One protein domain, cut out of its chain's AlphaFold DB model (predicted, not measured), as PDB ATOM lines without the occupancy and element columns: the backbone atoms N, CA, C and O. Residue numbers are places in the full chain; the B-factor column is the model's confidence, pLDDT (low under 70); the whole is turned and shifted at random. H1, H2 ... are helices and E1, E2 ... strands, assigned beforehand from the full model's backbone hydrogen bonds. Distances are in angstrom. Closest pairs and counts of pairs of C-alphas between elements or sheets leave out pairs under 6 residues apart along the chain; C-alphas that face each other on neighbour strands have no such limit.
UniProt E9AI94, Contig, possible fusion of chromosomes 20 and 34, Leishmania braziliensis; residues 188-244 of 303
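Overview. This is residues 188 to 244 of the 303 residues of an uncharacterized protein of Leishmania braziliensis (UniProt E9AI94). This domain has little regular structure: a small head of loops, residues 188 to 230, with one short strand, E1, and an arm, residues 231 to 244, that sticks out from it and ends in helix H1. The 57 printed residues hold E1, then H1; these are 14 residues, class mixed. The whole is extended, with a radius of gyration of the C-alphas of 15.8 A and spans of 49 by 23 by 21 A.

Arrangement. Residues 201 to 202 pair antiparallel with residues 208 to 209 of E1, residues 208 to 210. Residues 209 to 210 of E1 pair antiparallel with residues 213 to 214. H1, residues 234 to 244, is apart from E1 and stands free with residues 231 to 233. In H1 every O i to N i+4 pair is within hydrogen-bond range.

Along the chain. E1 begins at C-alpha 208 (45.904, -45.708, -4.641). H1, 15.9 A long, ends at C-alpha 244 (35.780, -64.884, 32.448).

Size, cuts and confidence. The farthest C-alphas, Gln 220 and Ser 244, are 49.8 A apart. The printed part has no cut. The link from E1 to H1, 23 residues, is long. Mean pLDDT of the printed part is 73.1; 18 residues are under 70, among them 188 to 192 and 202 to 206.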
ATOM      1  N   ALA A 188      55.138 -43.465   7.270       54.91
ATOM      2  CA  ALA A 188      54.661 -42.145   6.859       54.91
ATOM      3  C   ALA A 188      55.706 -41.247   6.184       54.91
ATOM      4  O   ALA A 188      55.370 -40.206   5.628       54.91
ATOM      5  N   SER A 189      56.982 -41.635   6.231       54.72
ATOM      6  CA  SER A 189      58.066 -40.907   5.569       54.72
ATOM      7  C   SER A 189      58.220 -41.247   4.083       54.72
ATOM      8  O   SER A 189      58.833 -40.466   3.358       54.72
ATOM      9  N   ILE A 190      57.677 -42.380   3.620       57.53
ATOM     10  CA  ILE A 190      57.897 -42.887   2.252       57.53
ATOM     11  C   ILE A 190      56.618 -42.824   1.409       57.53
ATOM     12  O   ILE A 190      56.684 -42.620   0.196       57.53
ATOM     13  N   PHE A 191      55.451 -42.947   2.040       64.50
ATOM     14  CA  PHE A 191      54.159 -42.985   1.359       64.50
ATOM     15  C   PHE A 191      53.215 -41.900   1.865       64.50
ATOM     16  O   PHE A 191      53.334 -41.472   3.014       64.50
ATOM     17  N   PRO A 192      52.229 -41.483   1.049       69.06
ATOM     18  CA  PRO A 192      51.108 -40.706   1.552       69.06
ATOM     19  C   PRO A 192      50.426 -41.475   2.686       69.06
ATOM     20  O   PRO A 192      50.110 -42.656   2.529       69.06
ATOM     21  N   THR A 193      50.178 -40.811   3.811       71.81
ATOM     22  CA  THR A 193      49.433 -41.387   4.932       71.81
ATOM     23  C   THR A 193      48.195 -40.585   5.250       71.81
ATOM     24  O   THR A 193      48.125 -39.373   5.033       71.81
ATOM     25  N   TYR A 194      47.224 -41.265   5.838       71.75
ATOM     26  CA  TYR A 194      46.137 -40.610   6.538       71.75
ATOM     27  C   TYR A 194      46.621 -39.943   7.841       71.75
ATOM     28  O   TYR A 194      47.734 -40.217   8.301       71.75
ATOM     29  N   PRO A 195      45.815 -39.045   8.451       69.81
ATOM     30  CA  PRO A 195      46.203 -38.325   9.670       69.81
ATOM     31  C   PRO A 195      46.548 -39.216  10.872       69.81
ATOM     32  O   PRO A 195      47.217 -38.767  11.796       69.81
ATOM     33  N   ASP A 196      46.087 -40.465  10.873       67.12
ATOM     34  CA  ASP A 196      46.368 -41.484  11.886       67.12
ATOM     35  C   ASP A 196      47.650 -42.296  11.605       67.12
ATOM     36  O   ASP A 196      47.961 -43.228  12.345       67.12
ATOM     37  N   GLY A 197      48.397 -41.954  10.549       67.25
ATOM     38  CA  GLY A 197      49.628 -42.635  10.141       67.25
ATOM     39  C   GLY A 197      49.401 -43.872   9.271       67.25
ATOM     40  O   GLY A 197      50.361 -44.552   8.915       67.25
ATOM     41  N   GLN A 198      48.154 -44.180   8.900       70.62
ATOM     42  CA  GLN A 198      47.868 -45.313   8.026       70.62
ATOM     43  C   GLN A 198      48.353 -45.064   6.597       70.62
ATOM     44  O   GLN A 198      48.053 -44.035   5.990       70.62
ATOM     45  N   VAL A 199      49.098 -46.032   6.066       72.06
ATOM     46  CA  VAL A 199      49.765 -45.942   4.766       72.06
ATOM     47  C   VAL A 199      48.782 -46.128   3.627       72.06
ATOM     48  O   VAL A 199      47.927 -47.020   3.652       72.06
ATOM     49  N   ILE A 200      48.931 -45.281   2.612       73.38
ATOM     50  CA  ILE A 200      48.174 -45.360   1.379       73.38
ATOM     51  C   ILE A 200      49.098 -45.813   0.259       73.38
ATOM     52  O   ILE A 200      50.057 -45.135  -0.117       73.38
ATOM     53  N   THR A 201      48.814 -46.997  -0.270       70.88
ATOM     54  CA  THR A 201      49.746 -47.731  -1.119       70.88
ATOM     55  C   THR A 201      49.426 -47.496  -2.589       70.88
ATOM     56  O   THR A 201      48.278 -47.715  -2.993       70.88
ATOM     57  N   PRO A 202      50.393 -47.070  -3.417       68.62
ATOM     58  CA  PRO A 202      50.197 -47.029  -4.858       68.62
ATOM     59  C   PRO A 202      50.085 -48.453  -5.417       68.62
ATOM     60  O   PRO A 202      50.785 -49.365  -4.981       68.62
ATOM     61  N   HIS A 203      49.214 -48.632  -6.402       67.94
ATOM     62  CA  HIS A 203      49.031 -49.876  -7.142       67.94
ATOM     63  C   HIS A 203      49.592 -49.741  -8.558       67.94
ATOM     64  O   HIS A 203      49.650 -48.638  -9.105       67.94
ATOM     65  N   PHE A 204      49.972 -50.858  -9.183       58.03
ATOM     66  CA  PHE A 204      50.586 -50.857 -10.519       58.03
ATOM     67  C   PHE A 204      49.675 -50.243 -11.600       58.03
ATOM     68  O   PHE A 204      50.162 -49.697 -12.585       58.03
ATOM     69  N   THR A 205      48.355 -50.272 -11.393       62.75
ATOM     70  CA  THR A 205      47.351 -49.646 -12.273       62.75
ATOM     71  C   THR A 205      47.290 -48.116 -12.161       62.75
ATOM     72  O   THR A 205      46.508 -47.488 -12.868       62.75
ATOM     73  N   GLY A 206      48.081 -47.499 -11.275       65.75
ATOM     74  CA  GLY A 206      48.114 -46.051 -11.039       65.75
ATOM     75  C   GLY A 206      47.120 -45.549  -9.986       65.75
ATOM     76  O   GLY A 206      47.183 -44.385  -9.588       65.75
ATOM     77  N   ASN A 207      46.234 -46.418  -9.495       75.25
ATOM     78  CA  ASN A 207      45.313 -46.107  -8.402       75.25
ATOM     79  C   ASN A 207      45.998 -46.251  -7.036       75.25
ATOM     80  O   ASN A 207      46.962 -46.998  -6.881       75.25
ATOM     81  N   TYR A 208      45.470 -45.560  -6.028       78.38
ATOM     82  CA  TYR A 208      45.904 -45.708  -4.641       78.38
ATOM     83  C   TYR A 208      44.924 -46.582  -3.875       78.38
ATOM     84  O   TYR A 208      43.714 -46.449  -4.054       78.38
ATOM     85  N   TYR A 209      45.447 -47.452  -3.022       75.69
ATOM     86  CA  TYR A 209      44.662 -48.391  -2.238       75.69
ATOM     87  C   TYR A 209      44.946 -48.243  -0.752       75.69
ATOM     88  O   TYR A 209      46.051 -47.891  -0.336       75.69
ATOM     89  N   HIS A 210      43.928 -48.540   0.042       77.69
ATOM     90  CA  HIS A 210      44.021 -48.647   1.481       77.69
ATOM     91  C   HIS A 210      43.025 -49.708   1.967       77.69
ATOM     92  O   HIS A 210      41.844 -49.648   1.635       77.69
ATOM     93  N   CYS A 211      43.504 -50.709   2.711       75.94
ATOM     94  CA  CYS A 211      42.700 -51.865   3.128       75.94
ATOM     95  C   CYS A 211      41.939 -52.549   1.982       75.94
ATOM     96  O   CYS A 211      40.725 -52.755   2.054       75.94
ATOM     97  N   ASP A 212      42.676 -52.859   0.911       71.56
ATOM     98  CA  ASP A 212      42.194 -53.546  -0.297       71.56
ATOM     99  C   ASP A 212      41.061 -52.819  -1.036       71.56
ATOM    100  O   ASP A 212      40.381 -53.383  -1.894       71.56
ATOM    101  N   LYS A 213      40.866 -51.532  -0.737       76.56
ATOM    102  CA  LYS A 213      39.897 -50.662  -1.398       76.56
ATOM    103  C   LYS A 213      40.601 -49.503  -2.071       76.56
ATOM    104  O   LYS A 213      41.594 -48.987  -1.565       76.56
ATOM    105  N   VAL A 214      40.063 -49.087  -3.213       81.00
ATOM    106  CA  VAL A 214      40.533 -47.890  -3.912       81.00
ATOM    107  C   VAL A 214      40.244 -46.676  -3.035       81.00
ATOM    108  O   VAL A 214      39.123 -46.506  -2.548       81.00
ATOM    109  N   VAL A 215      41.251 -45.827  -2.839       83.12
ATOM    110  CA  VAL A 215      41.067 -44.562  -2.137       83.12
ATOM    111  C   VAL A 215      40.378 -43.570  -3.055       83.12
ATOM    112  O   VAL A 215      40.903 -43.173  -4.097       83.12
ATOM    113  N   GLU A 216      39.196 -43.151  -2.630       85.44
ATOM    114  CA  GLU A 216      38.417 -42.128  -3.304       85.44
ATOM    115  C   GLU A 216      38.930 -40.729  -2.952       85.44
ATOM    116  O   GLU A 216      39.503 -40.489  -1.882       85.44
ATOM    117  N   ARG A 217      38.700 -39.789  -3.868       82.31
ATOM    118  CA  ARG A 217      38.973 -38.371  -3.651       82.31
ATOM    119  C   ARG A 217      37.673 -37.587  -3.686       82.31
ATOM    120  O   ARG A 217      36.802 -37.876  -4.502       82.31
ATOM    121  N   ASP A 218      37.548 -36.602  -2.805       82.81
ATOM    122  CA  ASP A 218      36.424 -35.671  -2.842       82.81
ATOM    123  C   ASP A 218      36.521 -34.721  -4.054       82.81
ATOM    124  O   ASP A 218      37.515 -34.699  -4.787       82.81
ATOM    125  N   SER A 219      35.492 -33.898  -4.263       82.19
ATOM    126  CA  SER A 219      35.454 -32.899  -5.343       82.19
ATOM    127  C   SER A 219      36.563 -31.841  -5.260       82.19
ATOM    128  O   SER A 219      36.773 -31.100  -6.218       82.19
ATOM    129  N   GLN A 220      37.282 -31.769  -4.136       80.25
ATOM    130  CA  GLN A 220      38.415 -30.877  -3.900       80.25
ATOM    131  C   GLN A 220      39.766 -31.604  -4.048       80.25
ATOM    132  O   GLN A 220      40.816 -31.005  -3.823       80.25
ATOM    133  N   GLY A 221      39.759 -32.887  -4.430       73.19
ATOM    134  CA  GLY A 221      40.953 -33.706  -4.632       73.19
ATOM    135  C   GLY A 221      41.581 -34.256  -3.347       73.19
ATOM    136  O   GLY A 221      42.681 -34.813  -3.410       73.19
ATOM    137  N   ARG A 222      40.917 -34.119  -2.192       76.44
ATOM    138  CA  ARG A 222      41.387 -34.648  -0.903       76.44
ATOM    139  C   ARG A 222      41.021 -36.116  -0.768       76.44
ATOM    140  O   ARG A 222      39.971 -36.552  -1.225       76.44
ATOM    141  N   TRP A 223      41.890 -36.870  -0.111       78.50
ATOM    142  CA  TRP A 223      41.748 -38.309   0.059       78.50
ATOM    143  C   TRP A 223      40.686 -38.561   1.122       78.50
ATOM    144  O   TRP A 223      40.775 -38.030   2.231       78.50
ATOM    145  N   ILE A 224      39.678 -39.355   0.785       79.69
ATOM    146  CA  ILE A 224      38.624 -39.715   1.727       79.69
ATOM    147  C   ILE A 224      39.187 -40.796   2.648       79.69
ATOM    148  O   ILE A 224      39.638 -41.841   2.179       79.69
ATOM    149  N   TYR A 225      39.206 -40.527   3.956       74.94
ATOM    150  CA  TYR A 225      39.683 -41.475   4.962       74.94
ATOM    151  C   TYR A 225      38.792 -42.716   4.994       74.94
ATOM    152  O   TYR A 225      37.614 -42.635   5.345       74.94
ATOM    153  N   GLN A 226      39.361 -43.865   4.635       71.19
ATOM    154  CA  GLN A 226      38.696 -45.154   4.760       71.19
ATOM    155  C   GLN A 226      39.288 -45.882   5.954       71.19
ATOM    156  O   GLN A 226      40.439 -46.284   5.927       71.19
ATOM    157  N   ARG A 227      38.507 -46.068   7.017       67.69
ATOM    158  CA  ARG A 227      39.003 -46.780   8.193       67.69
ATOM    159  C   ARG A 227      39.055 -48.279   7.911       67.69
ATOM    160  O   ARG A 227      38.019 -48.900   7.654       67.69
ATOM    161  N   CYS A 228      40.248 -48.856   7.994       71.19
ATOM    162  CA  CYS A 228      40.436 -50.299   7.985       71.19
ATOM    163  C   CYS A 228      39.574 -50.993   9.042       71.19
ATOM    164  O   CYS A 228      39.406 -50.501  10.161       71.19
ATOM    165  N   LYS A 229      39.065 -52.184   8.711       71.50
ATOM    166  CA  LYS A 229      38.455 -53.057   9.712       71.50
ATOM    167  C   LYS A 229      39.586 -53.647  10.552       71.50
ATOM    168  O   LYS A 229      40.235 -54.598  10.130       71.50
ATOM    169  N   GLU A 230      39.852 -53.045  11.705       63.00
ATOM    170  CA  GLU A 230      40.885 -53.533  12.616       63.00
ATOM    171  C   GLU A 230      40.523 -54.957  13.086       63.00
ATOM    172  O   GLU A 230      39.380 -55.192  13.507       63.00
ATOM    173  N   PRO A 231      41.445 -55.936  12.993       65.00
ATOM    174  CA  PRO A 231      41.227 -57.238  13.605       65.00
ATOM    175  C   PRO A 231      41.057 -57.061  15.114       65.00
ATOM    176  O   PRO A 231      41.602 -56.130  15.710       65.00
ATOM    177  N   PHE A 232      40.284 -57.956  15.736       64.69
ATOM    178  CA  PHE A 232      40.014 -57.870  17.166       64.69
ATOM    179  C   PHE A 232      41.342 -57.786  17.936       64.69
ATOM    180  O   PHE A 232      42.207 -58.647  17.737       64.69
ATOM    181  N   PRO A 233      41.545 -56.755  18.772       73.06
ATOM    182  CA  PRO A 233      42.836 -56.524  19.388       73.06
ATOM    183  C   PRO A 233      43.251 -57.729  20.230       73.06
ATOM    184  O   PRO A 233      42.456 -58.261  21.006       73.06
ATOM    185  N   TRP A 234      44.519 -58.131  20.126       68.75
ATOM    186  CA  TRP A 234      45.064 -59.257  20.896       68.75
ATOM    187  C   TRP A 234      44.870 -59.065  22.413       68.75
ATOM    188  O   TRP A 234      44.569 -60.014  23.136       68.75
ATOM    189  N   TRP A 235      44.946 -57.816  22.891       74.56
ATOM    190  CA  TRP A 235      44.665 -57.458  24.283       74.56
ATOM    191  C   TRP A 235      43.179 -57.591  24.640       74.56
ATOM    192  O   TRP A 235      42.855 -57.873  25.788       74.56
ATOM    193  N   GLY A 236      42.268 -57.453  23.674       73.56
ATOM    194  CA  GLY A 236      40.838 -57.681  23.877       73.56
ATOM    195  C   GLY A 236      40.555 -59.139  24.234       73.56
ATOM    196  O   GLY A 236      39.780 -59.412  25.149       73.56
ATOM    197  N   GLY A 237      41.243 -60.078  23.574       75.62
ATOM    198  CA  GLY A 237      41.160 -61.504  23.907       75.62
ATOM    199  C   GLY A 237      41.674 -61.794  25.318       75.62
ATOM    200  O   GLY A 237      41.040 -62.530  26.075       75.62
ATOM    201  N   LEU A 238      42.773 -61.140  25.708       75.81
ATOM    202  CA  LEU A 238      43.339 -61.232  27.055       75.81
ATOM    203  C   LEU A 238      42.377 -60.687  28.128       75.81
ATOM    204  O   LEU A 238      42.181 -61.327  29.159       75.81
ATOM    205  N   VAL A 239      41.732 -59.543  27.880       82.19
ATOM    206  CA  VAL A 239      40.747 -58.951  28.803       82.19
ATOM    207  C   VAL A 239      39.533 -59.866  28.970       82.19
ATOM    208  O   VAL A 239      39.116 -60.112  30.101       82.19
ATOM    209  N   ILE A 240      39.002 -60.428  27.879       84.75
ATOM    210  CA  ILE A 240      37.879 -61.379  27.936       84.75
ATOM    211  C   ILE A 240      38.251 -62.615  28.767       84.75
ATOM    212  O   ILE A 240      37.450 -63.056  29.593       84.75
ATOM    213  N   ALA A 241      39.466 -63.147  28.600       80.44
ATOM    214  CA  ALA A 241      39.953 -64.292  29.369       80.44
ATOM    215  C   ALA A 241      40.109 -63.983  30.871       80.44
ATOM    216  O   ALA A 241      39.781 -64.812  31.717       80.44
ATOM    217  N   ILE A 242      40.576 -62.783  31.226       84.50
ATOM    218  CA  ILE A 242      40.705 -62.364  32.631       84.50
ATOM    219  C   ILE A 242      39.324 -62.186  33.272       84.50
ATOM    220  O   ILE A 242      39.093 -62.658  34.386       84.50
ATOM    221  N   VAL A 243      38.393 -61.531  32.575       86.56
ATOM    222  CA  VAL A 243      37.032 -61.306  33.081       86.56
ATOM    223  C   VAL A 243      36.298 -62.633  33.270       86.56
ATOM    224  O   VAL A 243      35.668 -62.832  34.308       86.56
ATOM    225  N   SER A 244      36.410 -63.567  32.321       83.94
ATOM    226  CA  SER A 244      35.780 -64.884  32.448       83.94
ATOM    227  C   SER A 244      36.344 -65.674  33.632       83.94
ATOM    228  O   SER A 244      35.573 -66.248  34.404       83.94
TER     229      SER A 244